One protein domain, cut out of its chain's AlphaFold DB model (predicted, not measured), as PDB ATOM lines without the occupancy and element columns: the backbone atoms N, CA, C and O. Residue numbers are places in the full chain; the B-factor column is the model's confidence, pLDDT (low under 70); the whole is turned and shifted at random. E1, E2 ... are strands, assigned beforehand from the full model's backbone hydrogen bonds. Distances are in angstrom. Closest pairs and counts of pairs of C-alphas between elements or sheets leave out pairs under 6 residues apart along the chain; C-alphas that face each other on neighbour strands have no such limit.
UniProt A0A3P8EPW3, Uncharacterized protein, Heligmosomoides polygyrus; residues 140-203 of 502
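This is residues 140 to 203 of the 502 residues of an uncharacterized protein of Heligmosomoides polygyrus (UniProt A0A3P8EPW3). The domain has little regular structure: two small lobes sit end to end along the longest axis, one with hairpin E1-E2 and the loop of residues 140 to 158, the other with the antiparallel sheet E3-E5-E4. Of 64 printed residues, 22 lie in five named strands, E1 to E5 in chain order, with no named helix. The class is all strand; the whole is compact, radius of gyration of the C-alphas 11.1 A, spans 32 by 23 by 20 A.

E1, residues 159 to 162, and E2, residues 165 to 168, form a hairpin; N 162 and O 165 are within hydrogen-bond range at 2.8 A. The closest C-alphas of E1 and E3, residues 175 to 180, are those of Ala 160 and Gly 179, 5.9 A apart. E5, residues 197 to 201, is antiparallel to E3, N 178 and O 198 at 2.8 A, and forms a hairpin with E4, residues 190 to 192, N 192 and O 197 at 2.8 A.

E1 begins at C-alpha 159 (121.497, 98.927, 163.306); E5, 12.6 A long, ends at C-alpha 201 (117.629, 115.602, 169.715). E3 spans 13.9 A.

The printed part has no cut. Nineteen residues, among them 182 to 189, have pLDDT under 70.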
ATOM      1  N   ARG A 140     111.710  88.951 165.463       71.75
ATOM      2  CA  ARG A 140     111.257  90.221 164.901       71.75
ATOM      3  C   ARG A 140     111.800  91.351 165.748       71.75
ATOM      4  O   ARG A 140     111.745  91.313 166.974       71.75
ATOM      5  N   CYS A 141     112.289  92.368 165.065       76.56
ATOM      6  CA  CYS A 141     112.657  93.623 165.681       76.56
ATOM      7  C   CYS A 141     111.405  94.345 166.211       76.56
ATOM      8  O   CYS A 141     110.295  94.064 165.744       76.56
ATOM      9  N   PRO A 142     111.548  95.308 167.140       71.50
ATOM     10  CA  PRO A 142     110.412  96.038 167.719       71.50
ATOM     11  C   PRO A 142     109.523  96.728 166.671       71.50
ATOM     12  O   PRO A 142     108.317  96.846 166.843       71.50
ATOM     13  N   ASN A 143     110.116  97.117 165.541       67.06
ATOM     14  CA  ASN A 143     109.435  97.706 164.387       67.06
ATOM     15  C   ASN A 143     108.763  96.673 163.446       67.06
ATOM     16  O   ASN A 143     108.320  97.036 162.359       67.06
ATOM     17  N   GLY A 144     108.735  95.388 163.813       70.75
ATOM     18  CA  GLY A 144     108.146  94.295 163.032       70.75
ATOM     19  C   GLY A 144     109.011  93.759 161.883       70.75
ATOM     20  O   GLY A 144     108.616  92.774 161.247       70.75
ATOM     21  N   SER A 145     110.178  94.364 161.628       78.19
ATOM     22  CA  SER A 145     111.121  93.919 160.592       78.19
ATOM     23  C   SER A 145     111.867  92.637 161.001       78.19
ATOM     24  O   SER A 145     112.023  92.371 162.198       78.19
ATOM     25  N   PRO A 146     112.296  91.800 160.035       76.81
ATOM     26  CA  PRO A 146     113.101  90.623 160.339       76.81
ATOM     27  C   PRO A 146     114.494  91.033 160.835       76.81
ATOM     28  O   PRO A 146     115.105  91.955 160.295       76.81
ATOM     29  N   ALA A 147     115.004  90.325 161.845       76.56
ATOM     30  CA  ALA A 147     116.397  90.429 162.265       76.56
ATOM     31  C   ALA A 147     117.353  90.162 161.090       76.56
ATOM     32  O   ALA A 147     117.169  89.197 160.350       76.56
ATOM     33  N   LEU A 148     118.389  90.995 160.941       78.31
ATOM     34  CA  LEU A 148     119.369  90.832 159.859       78.31
ATOM     35  C   LEU A 148     120.399  89.740 160.159       78.31
ATOM     36  O   LEU A 148     120.696  88.919 159.298       78.31
ATOM     37  N   GLN A 149     120.969  89.755 161.364       80.56
ATOM     38  CA  GLN A 149     122.014  88.819 161.789       80.56
ATOM     39  C   GLN A 149     122.138  88.791 163.314       80.56
ATOM     40  O   GLN A 149     121.632  89.684 163.993       80.56
ATOM     41  N   SER A 150     122.840  87.800 163.861       78.56
ATOM     42  CA  SER A 150     123.189  87.761 165.285       78.56
ATOM     43  C   SER A 150     124.206  88.853 165.643       78.56
ATOM     44  O   SER A 150     125.117  89.141 164.871       78.56
ATOM     45  N   CYS A 151     124.090  89.447 166.834       78.44
ATOM     46  CA  CYS A 151     124.955  90.561 167.252       78.44
ATOM     47  C   CYS A 151     126.356  90.171 167.736       78.44
ATOM     48  O   CYS A 151     127.107  91.052 168.153       78.44
ATOM     49  N   SER A 152     126.707  88.883 167.766       74.94
ATOM     50  CA  SER A 152     127.947  88.390 168.388       74.94
ATOM     51  C   SER A 152     129.224  88.980 167.773       74.94
ATOM     52  O   SER A 152     130.244  89.034 168.450       74.94
ATOM     53  N   GLY A 153     129.158  89.466 166.528       73.50
ATOM     54  CA  GLY A 153     130.245  90.170 165.836       73.50
ATOM     55  C   GLY A 153     130.049  91.685 165.677       73.50
ATOM     56  O   GLY A 153     130.793  92.310 164.928       73.50
ATOM     57  N   GLY A 154     129.051  92.281 166.338       75.44
ATOM     58  CA  GLY A 154     128.641  93.671 166.114       75.44
ATOM     59  C   GLY A 154     127.620  93.834 164.979       75.44
ATOM     60  O   GLY A 154     127.380  92.931 164.176       75.44
ATOM     61  N   CYS A 155     126.975  95.001 164.935       79.75
ATOM     62  CA  CYS A 155     125.947  95.327 163.946       79.75
ATOM     63  C   CYS A 155     126.448  96.384 162.948       79.75
ATOM     64  O   CYS A 155     127.236  97.251 163.327       79.75
ATOM     65  N   PRO A 156     125.997  96.341 161.679       78.00
ATOM     66  CA  PRO A 156     126.348  97.351 160.685       78.00
ATOM     67  C   PRO A 156     125.731  98.719 161.024       78.00
ATOM     68  O   PRO A 156     124.758  98.808 161.774       78.00
ATOM     69  N   ALA A 157     126.298  99.792 160.460       73.62
ATOM     70  CA  ALA A 157     125.879 101.169 160.726       73.62
ATOM     71  C   ALA A 157     124.372 101.378 160.480       73.62
ATOM     72  O   ALA A 157     123.839 100.958 159.455       73.62
ATOM     73  N   GLY A 158     123.692 102.030 161.430       72.56
ATOM     74  CA  GLY A 158     122.233 102.212 161.423       72.56
ATOM     75  C   GLY A 158     121.443 101.102 162.129       72.56
ATOM     76  O   GLY A 158     120.240 101.253 162.337       72.56
ATOM     77  N   ASN A 159     122.110 100.029 162.569       78.25
ATOM     78  CA  ASN A 159     121.497  98.927 163.306       78.25
ATOM     79  C   ASN A 159     122.117  98.800 164.701       78.25
ATOM     80  O   ASN A 159     123.306  99.049 164.890       78.25
ATOM     81  N   ALA A 160     121.328  98.358 165.675       77.31
ATOM     82  CA  ALA A 160     121.813  98.058 167.019       77.31
ATOM     83  C   ALA A 160     121.383  96.662 167.461       77.31
ATOM     84  O   ALA A 160     120.502  96.038 166.864       77.31
ATOM     85  N   CYS A 161     122.036  96.160 168.503       79.62
ATOM     86  CA  CYS A 161     121.699  94.857 169.034       79.62
ATOM     87  C   CYS A 161     120.435  94.918 169.890       79.62
ATOM     88  O   CYS A 161     120.393  95.633 170.889       79.62
ATOM     89  N   TYR A 162     119.436  94.122 169.529       76.19
ATOM     90  CA  TYR A 162     118.222  93.921 170.298       76.19
ATOM     91  C   TYR A 162     118.011  92.423 170.522       76.19
ATOM     92  O   TYR A 162     117.865  91.658 169.574       76.19
ATOM     93  N   GLN A 163     118.037  91.995 171.789       77.12
ATOM     94  CA  GLN A 163     117.835  90.592 172.191       77.12
ATOM     95  C   GLN A 163     118.711  89.570 171.427       77.12
ATOM     96  O   GLN A 163     118.271  88.467 171.119       77.12
ATOM     97  N   GLY A 164     119.959  89.932 171.111       76.19
ATOM     98  CA  GLY A 164     120.902  89.054 170.405       76.19
ATOM     99  C   GLY A 164     120.833  89.117 168.874       76.19
ATOM    100  O   GLY A 164     121.652  88.475 168.214       76.19
ATOM    101  N   ALA A 165     119.940  89.935 168.308       81.06
ATOM    102  CA  ALA A 165     119.810  90.177 166.874       81.06
ATOM    103  C   ALA A 165     120.033  91.652 166.483       81.06
ATOM    104  O   ALA A 165     119.636  92.572 167.194       81.06
ATOM    105  N   CYS A 166     120.662  91.892 165.334       81.19
ATOM    106  CA  CYS A 166     120.843  93.222 164.768       81.19
ATOM    107  C   CYS A 166     119.538  93.711 164.144       81.19
ATOM    108  O   CYS A 166     119.063  93.155 163.147       81.19
ATOM    109  N   CYS A 167     119.005  94.780 164.723       82.00
ATOM    110  CA  CYS A 167     117.753  95.397 164.326       82.00
ATOM    111  C   CYS A 167     117.976  96.820 163.809       82.00
ATOM    112  O   CYS A 167     118.796  97.548 164.380       82.00
ATOM    113  N   PRO A 168     117.255  97.242 162.754       78.62
ATOM    114  CA  PRO A 168     117.385  98.589 162.227       78.62
ATOM    115  C   PRO A 168     116.796  99.612 163.188       78.62
ATOM    116  O   PRO A 168     115.668  99.460 163.664       78.62
ATOM    117  N   MET A 169     117.573 100.658 163.466       74.75
ATOM    118  CA  MET A 169     117.139 101.788 164.273       74.75
ATOM    119  C   MET A 169     116.543 102.857 163.362       74.75
ATOM    120  O   MET A 169     117.167 103.279 162.391       74.75
ATOM    121  N   SER A 170     115.347 103.335 163.691       73.06
ATOM    122  CA  SER A 170     114.759 104.507 163.049       73.06
ATOM    123  C   SER A 170     114.489 105.581 164.094       73.06
ATOM    124  O   SER A 170     113.887 105.313 165.130       73.06
ATOM    125  N   CYS A 171     114.952 106.796 163.821       71.12
ATOM    126  CA  CYS A 171     114.614 107.994 164.579       71.12
ATOM    127  C   CYS A 171     113.982 109.021 163.626       71.12
ATOM    128  O   CYS A 171     114.257 108.976 162.422       71.12
ATOM    129  N   PRO A 172     113.131 109.933 164.127       70.44
ATOM    130  CA  PRO A 172     112.613 111.047 163.339       70.44
ATOM    131  C   PRO A 172     113.741 111.831 162.653       70.44
ATOM    132  O   PRO A 172     114.851 111.935 163.182       70.44
ATOM    133  N   ALA A 173     113.458 112.402 161.480       62.31
ATOM    134  CA  ALA A 173     114.431 113.204 160.742       62.31
ATOM    135  C   ALA A 173     114.998 114.328 161.634       62.31
ATOM    136  O   ALA A 173     114.244 115.125 162.188       62.31
ATOM    137  N   GLY A 174     116.328 114.376 161.773       61.59
ATOM    138  CA  GLY A 174     117.018 115.344 162.633       61.59
ATOM    139  C   GLY A 174     117.323 114.860 164.055       61.59
ATOM    140  O   GLY A 174     117.737 115.668 164.882       61.59
ATOM    141  N   GLN A 175     117.146 113.571 164.354       71.19
ATOM    142  CA  GLN A 175     117.588 112.955 165.609       71.19
ATOM    143  C   GLN A 175     118.640 111.874 165.347       71.19
ATOM    144  O   GLN A 175     118.629 111.214 164.306       71.19
ATOM    145  N   THR A 176     119.559 111.688 166.293       72.06
ATOM    146  CA  THR A 176     120.578 110.629 166.226       72.06
ATOM    147  C   THR A 176     120.124 109.414 167.026       72.06
ATOM    148  O   THR A 176     119.708 109.541 168.178       72.06
ATOM    149  N   ALA A 177     120.178 108.236 166.399       68.44
ATOM    150  CA  ALA A 177     119.842 106.968 167.037       68.44
ATOM    151  C   ALA A 177     121.025 106.477 167.880       68.44
ATOM    152  O   ALA A 177     122.104 106.222 167.346       68.44
ATOM    153  N   LEU A 178     120.812 106.344 169.187       71.38
ATOM    154  CA  LEU A 178     121.833 105.931 170.151       71.38
ATOM    155  C   LEU A 178     121.730 104.449 170.546       71.38
ATOM    156  O   LEU A 178     122.701 103.883 171.038       71.38
ATOM    157  N   GLY A 179     120.574 103.811 170.344       73.94
ATOM    158  CA  GLY A 179     120.354 102.408 170.714       73.94
ATOM    159  C   GLY A 179     118.877 102.019 170.758       73.94
ATOM    160  O   GLY A 179     118.036 102.729 170.216       73.94
ATOM    161  N   PHE A 180     118.563 100.906 171.427       76.00
ATOM    162  CA  PHE A 180     117.190 100.469 171.713       76.00
ATOM    163  C   PHE A 180     116.817 100.716 173.178       76.00
ATOM    164  O   PHE A 180     117.648 100.586 174.077       76.00
ATOM    165  N   CYS A 181     115.546 101.024 173.419       70.00
ATOM    166  CA  CYS A 181     114.991 101.199 174.750       70.00
ATOM    167  C   CYS A 181     114.924  99.845 175.456       70.00
ATOM    168  O   CYS A 181     114.175  98.953 175.055       70.00
ATOM    169  N   SER A 182     115.709  99.690 176.518       66.06
ATOM    170  CA  SER A 182     115.549  98.570 177.447       66.06
ATOM    171  C   SER A 182     114.506  98.931 178.510       66.06
ATOM    172  O   SER A 182     114.117 100.091 178.635       66.06
ATOM    173  N   SER A 183     114.065  97.964 179.316       56.00
ATOM    174  CA  SER A 183     113.074  98.124 180.400       56.00
ATOM    175  C   SER A 183     113.441  99.147 181.498       56.00
ATOM    176  O   SER A 183     112.661  99.344 182.424       56.00
ATOM    177  N   GLY A 184     114.588  99.827 181.384       56.12
ATOM    178  CA  GLY A 184     115.027 100.946 182.228       56.12
ATOM    179  C   GLY A 184     115.150 102.302 181.512       56.12
ATOM    180  O   GLY A 184     115.703 103.229 182.091       56.12
ATOM    181  N   GLY A 185     114.659 102.440 180.274       59.81
ATOM    182  CA  GLY A 185     114.758 103.680 179.493       59.81
ATOM    183  C   GLY A 185     116.065 103.819 178.701       59.81
ATOM    184  O   GLY A 185     116.809 102.855 178.517       59.81
ATOM    185  N   CYS A 186     116.310 105.021 178.177       66.31
ATOM    186  CA  CYS A 186     117.506 105.380 177.411       66.31
ATOM    187  C   CYS A 186     118.540 106.044 178.326       66.31
ATOM    188  O   CYS A 186     118.175 106.921 179.103       66.31
ATOM    189  N   SER A 187     119.821 105.678 178.213       63.72
ATOM    190  CA  SER A 187     120.907 106.296 179.000       63.72
ATOM    191  C   SER A 187     121.045 107.799 178.725       63.72
ATOM    192  O   SER A 187     121.356 108.577 179.620       63.72
ATOM    193  N   THR A 188     120.782 108.202 177.481       59.12
ATOM    194  CA  THR A 188     120.729 109.586 177.000       59.12
ATOM    195  C   THR A 188     119.688 109.664 175.878       59.12
ATOM    196  O   THR A 188     119.651 108.802 175.000       59.12
ATOM    197  N   GLY A 189     118.817 110.677 175.913       67.62
ATOM    198  CA  GLY A 189     117.734 110.864 174.936       67.62
ATOM    199  C   GLY A 189     116.389 110.252 175.345       67.62
ATOM    200  O   GLY A 189     116.202 109.813 176.479       67.62
ATOM    201  N   SER A 190     115.443 110.244 174.407       72.50
ATOM    202  CA  SER A 190     114.060 109.806 174.624       72.50
ATOM    203  C   SER A 190     113.751 108.547 173.820       72.50
ATOM    204  O   SER A 190     114.220 108.381 172.693       72.50
ATOM    205  N   CYS A 191     112.937 107.659 174.392       73.31
ATOM    206  CA  CYS A 191     112.500 106.449 173.707       73.31
ATOM    207  C   CYS A 191     111.412 106.765 172.672       73.31
ATOM    208  O   CYS A 191     110.327 107.223 173.032       73.31
ATOM    209  N   PHE A 192     111.677 106.490 171.397       73.31
ATOM    210  CA  PHE A 192     110.717 106.666 170.316       73.31
ATOM    211  C   PHE A 192     109.957 105.361 170.032       73.31
ATOM    212  O   PHE A 192     110.484 104.399 169.468       73.31
ATOM    213  N   LEU A 193     108.677 105.333 170.404       68.00
ATOM    214  CA  LEU A 193     107.717 104.300 170.000       68.00
ATOM    215  C   LEU A 193     107.082 104.744 168.671       68.00
ATOM    216  O   LEU A 193     106.677 105.904 168.578       68.00
ATOM    217  N   PRO A 194     107.006 103.891 167.628       60.53
ATOM    218  CA  PRO A 194     106.910 102.423 167.667       60.53
ATOM    219  C   PRO A 194     108.214 101.651 167.395       60.53
ATOM    220  O   PRO A 194     108.212 100.425 167.435       60.53
ATOM    221  N   ALA A 195     109.325 102.331 167.097       61.31
ATOM    222  CA  ALA A 195     110.582 101.673 166.728       61.31
ATOM    223  C   ALA A 195     111.386 101.146 167.932       61.31
ATOM    224  O   ALA A 195     112.297 100.339 167.752       61.31
ATOM    225  N   GLY A 196     111.051 101.589 169.149       68.81
ATOM    226  CA  GLY A 196     111.734 101.196 170.380       68.81
ATOM    227  C   GLY A 196     113.179 101.691 170.440       68.81
ATOM    228  O   GLY A 196     113.994 101.069 171.113       68.81
ATOM    229  N   SER A 197     113.514 102.760 169.718       75.62
ATOM    230  CA  SER A 197     114.859 103.329 169.593       75.62
ATOM    231  C   SER A 197     115.061 104.520 170.536       75.62
ATOM    232  O   SER A 197     114.153 105.314 170.771       75.62
ATOM    233  N   CYS A 198     116.267 104.661 171.076       76.31
ATOM    234  CA  CYS A 198     116.702 105.822 171.839       76.31
ATOM    235  C   CYS A 198     117.178 106.904 170.879       76.31
ATOM    236  O   CYS A 198     118.201 106.731 170.213       76.31
ATOM    237  N   CYS A 199     116.443 108.007 170.818       75.25
ATOM    238  CA  CYS A 199     116.749 109.121 169.938       75.25
ATOM    239  C   CYS A 199     117.172 110.333 170.769       75.25
ATOM    240  O   CYS A 199     116.477 110.737 171.707       75.25
ATOM    241  N   GLN A 200     118.317 110.920 170.428       70.94
ATOM    242  CA  GLN A 200     118.746 112.198 170.985       70.94
ATOM    243  C   GLN A 200     118.427 113.310 169.990       70.94
ATOM    244  O   GLN A 200     118.739 113.211 168.798       70.94
ATOM    245  N   GLU A 201     117.784 114.371 170.482       60.69
ATOM    246  CA  GLU A 201     117.629 115.602 169.715       60.69
ATOM    247  C   GLU A 201     119.014 116.136 169.357       60.69
ATOM    248  O   GLU A 201     119.881 116.277 170.223       60.69
ATOM    249  N   VAL A 202     119.238 116.435 168.075       59.53
ATOM    250  CA  VAL A 202     120.391 117.247 167.686       59.53
ATOM    251  C   VAL A 202     120.257 118.552 168.455       59.53
ATOM    252  O   VAL A 202     119.233 119.224 168.329       59.53
ATOM    253  N   VAL A 203     121.258 118.863 169.287       56.16
ATOM    254  CA  VAL A 203     121.314 120.085 170.095       56.16
ATOM    255  C   VAL A 203     120.926 121.251 169.196       56.16
ATOM    256  O   VAL A 203     121.651 121.607 168.266       56.16
TER     257      VAL A 203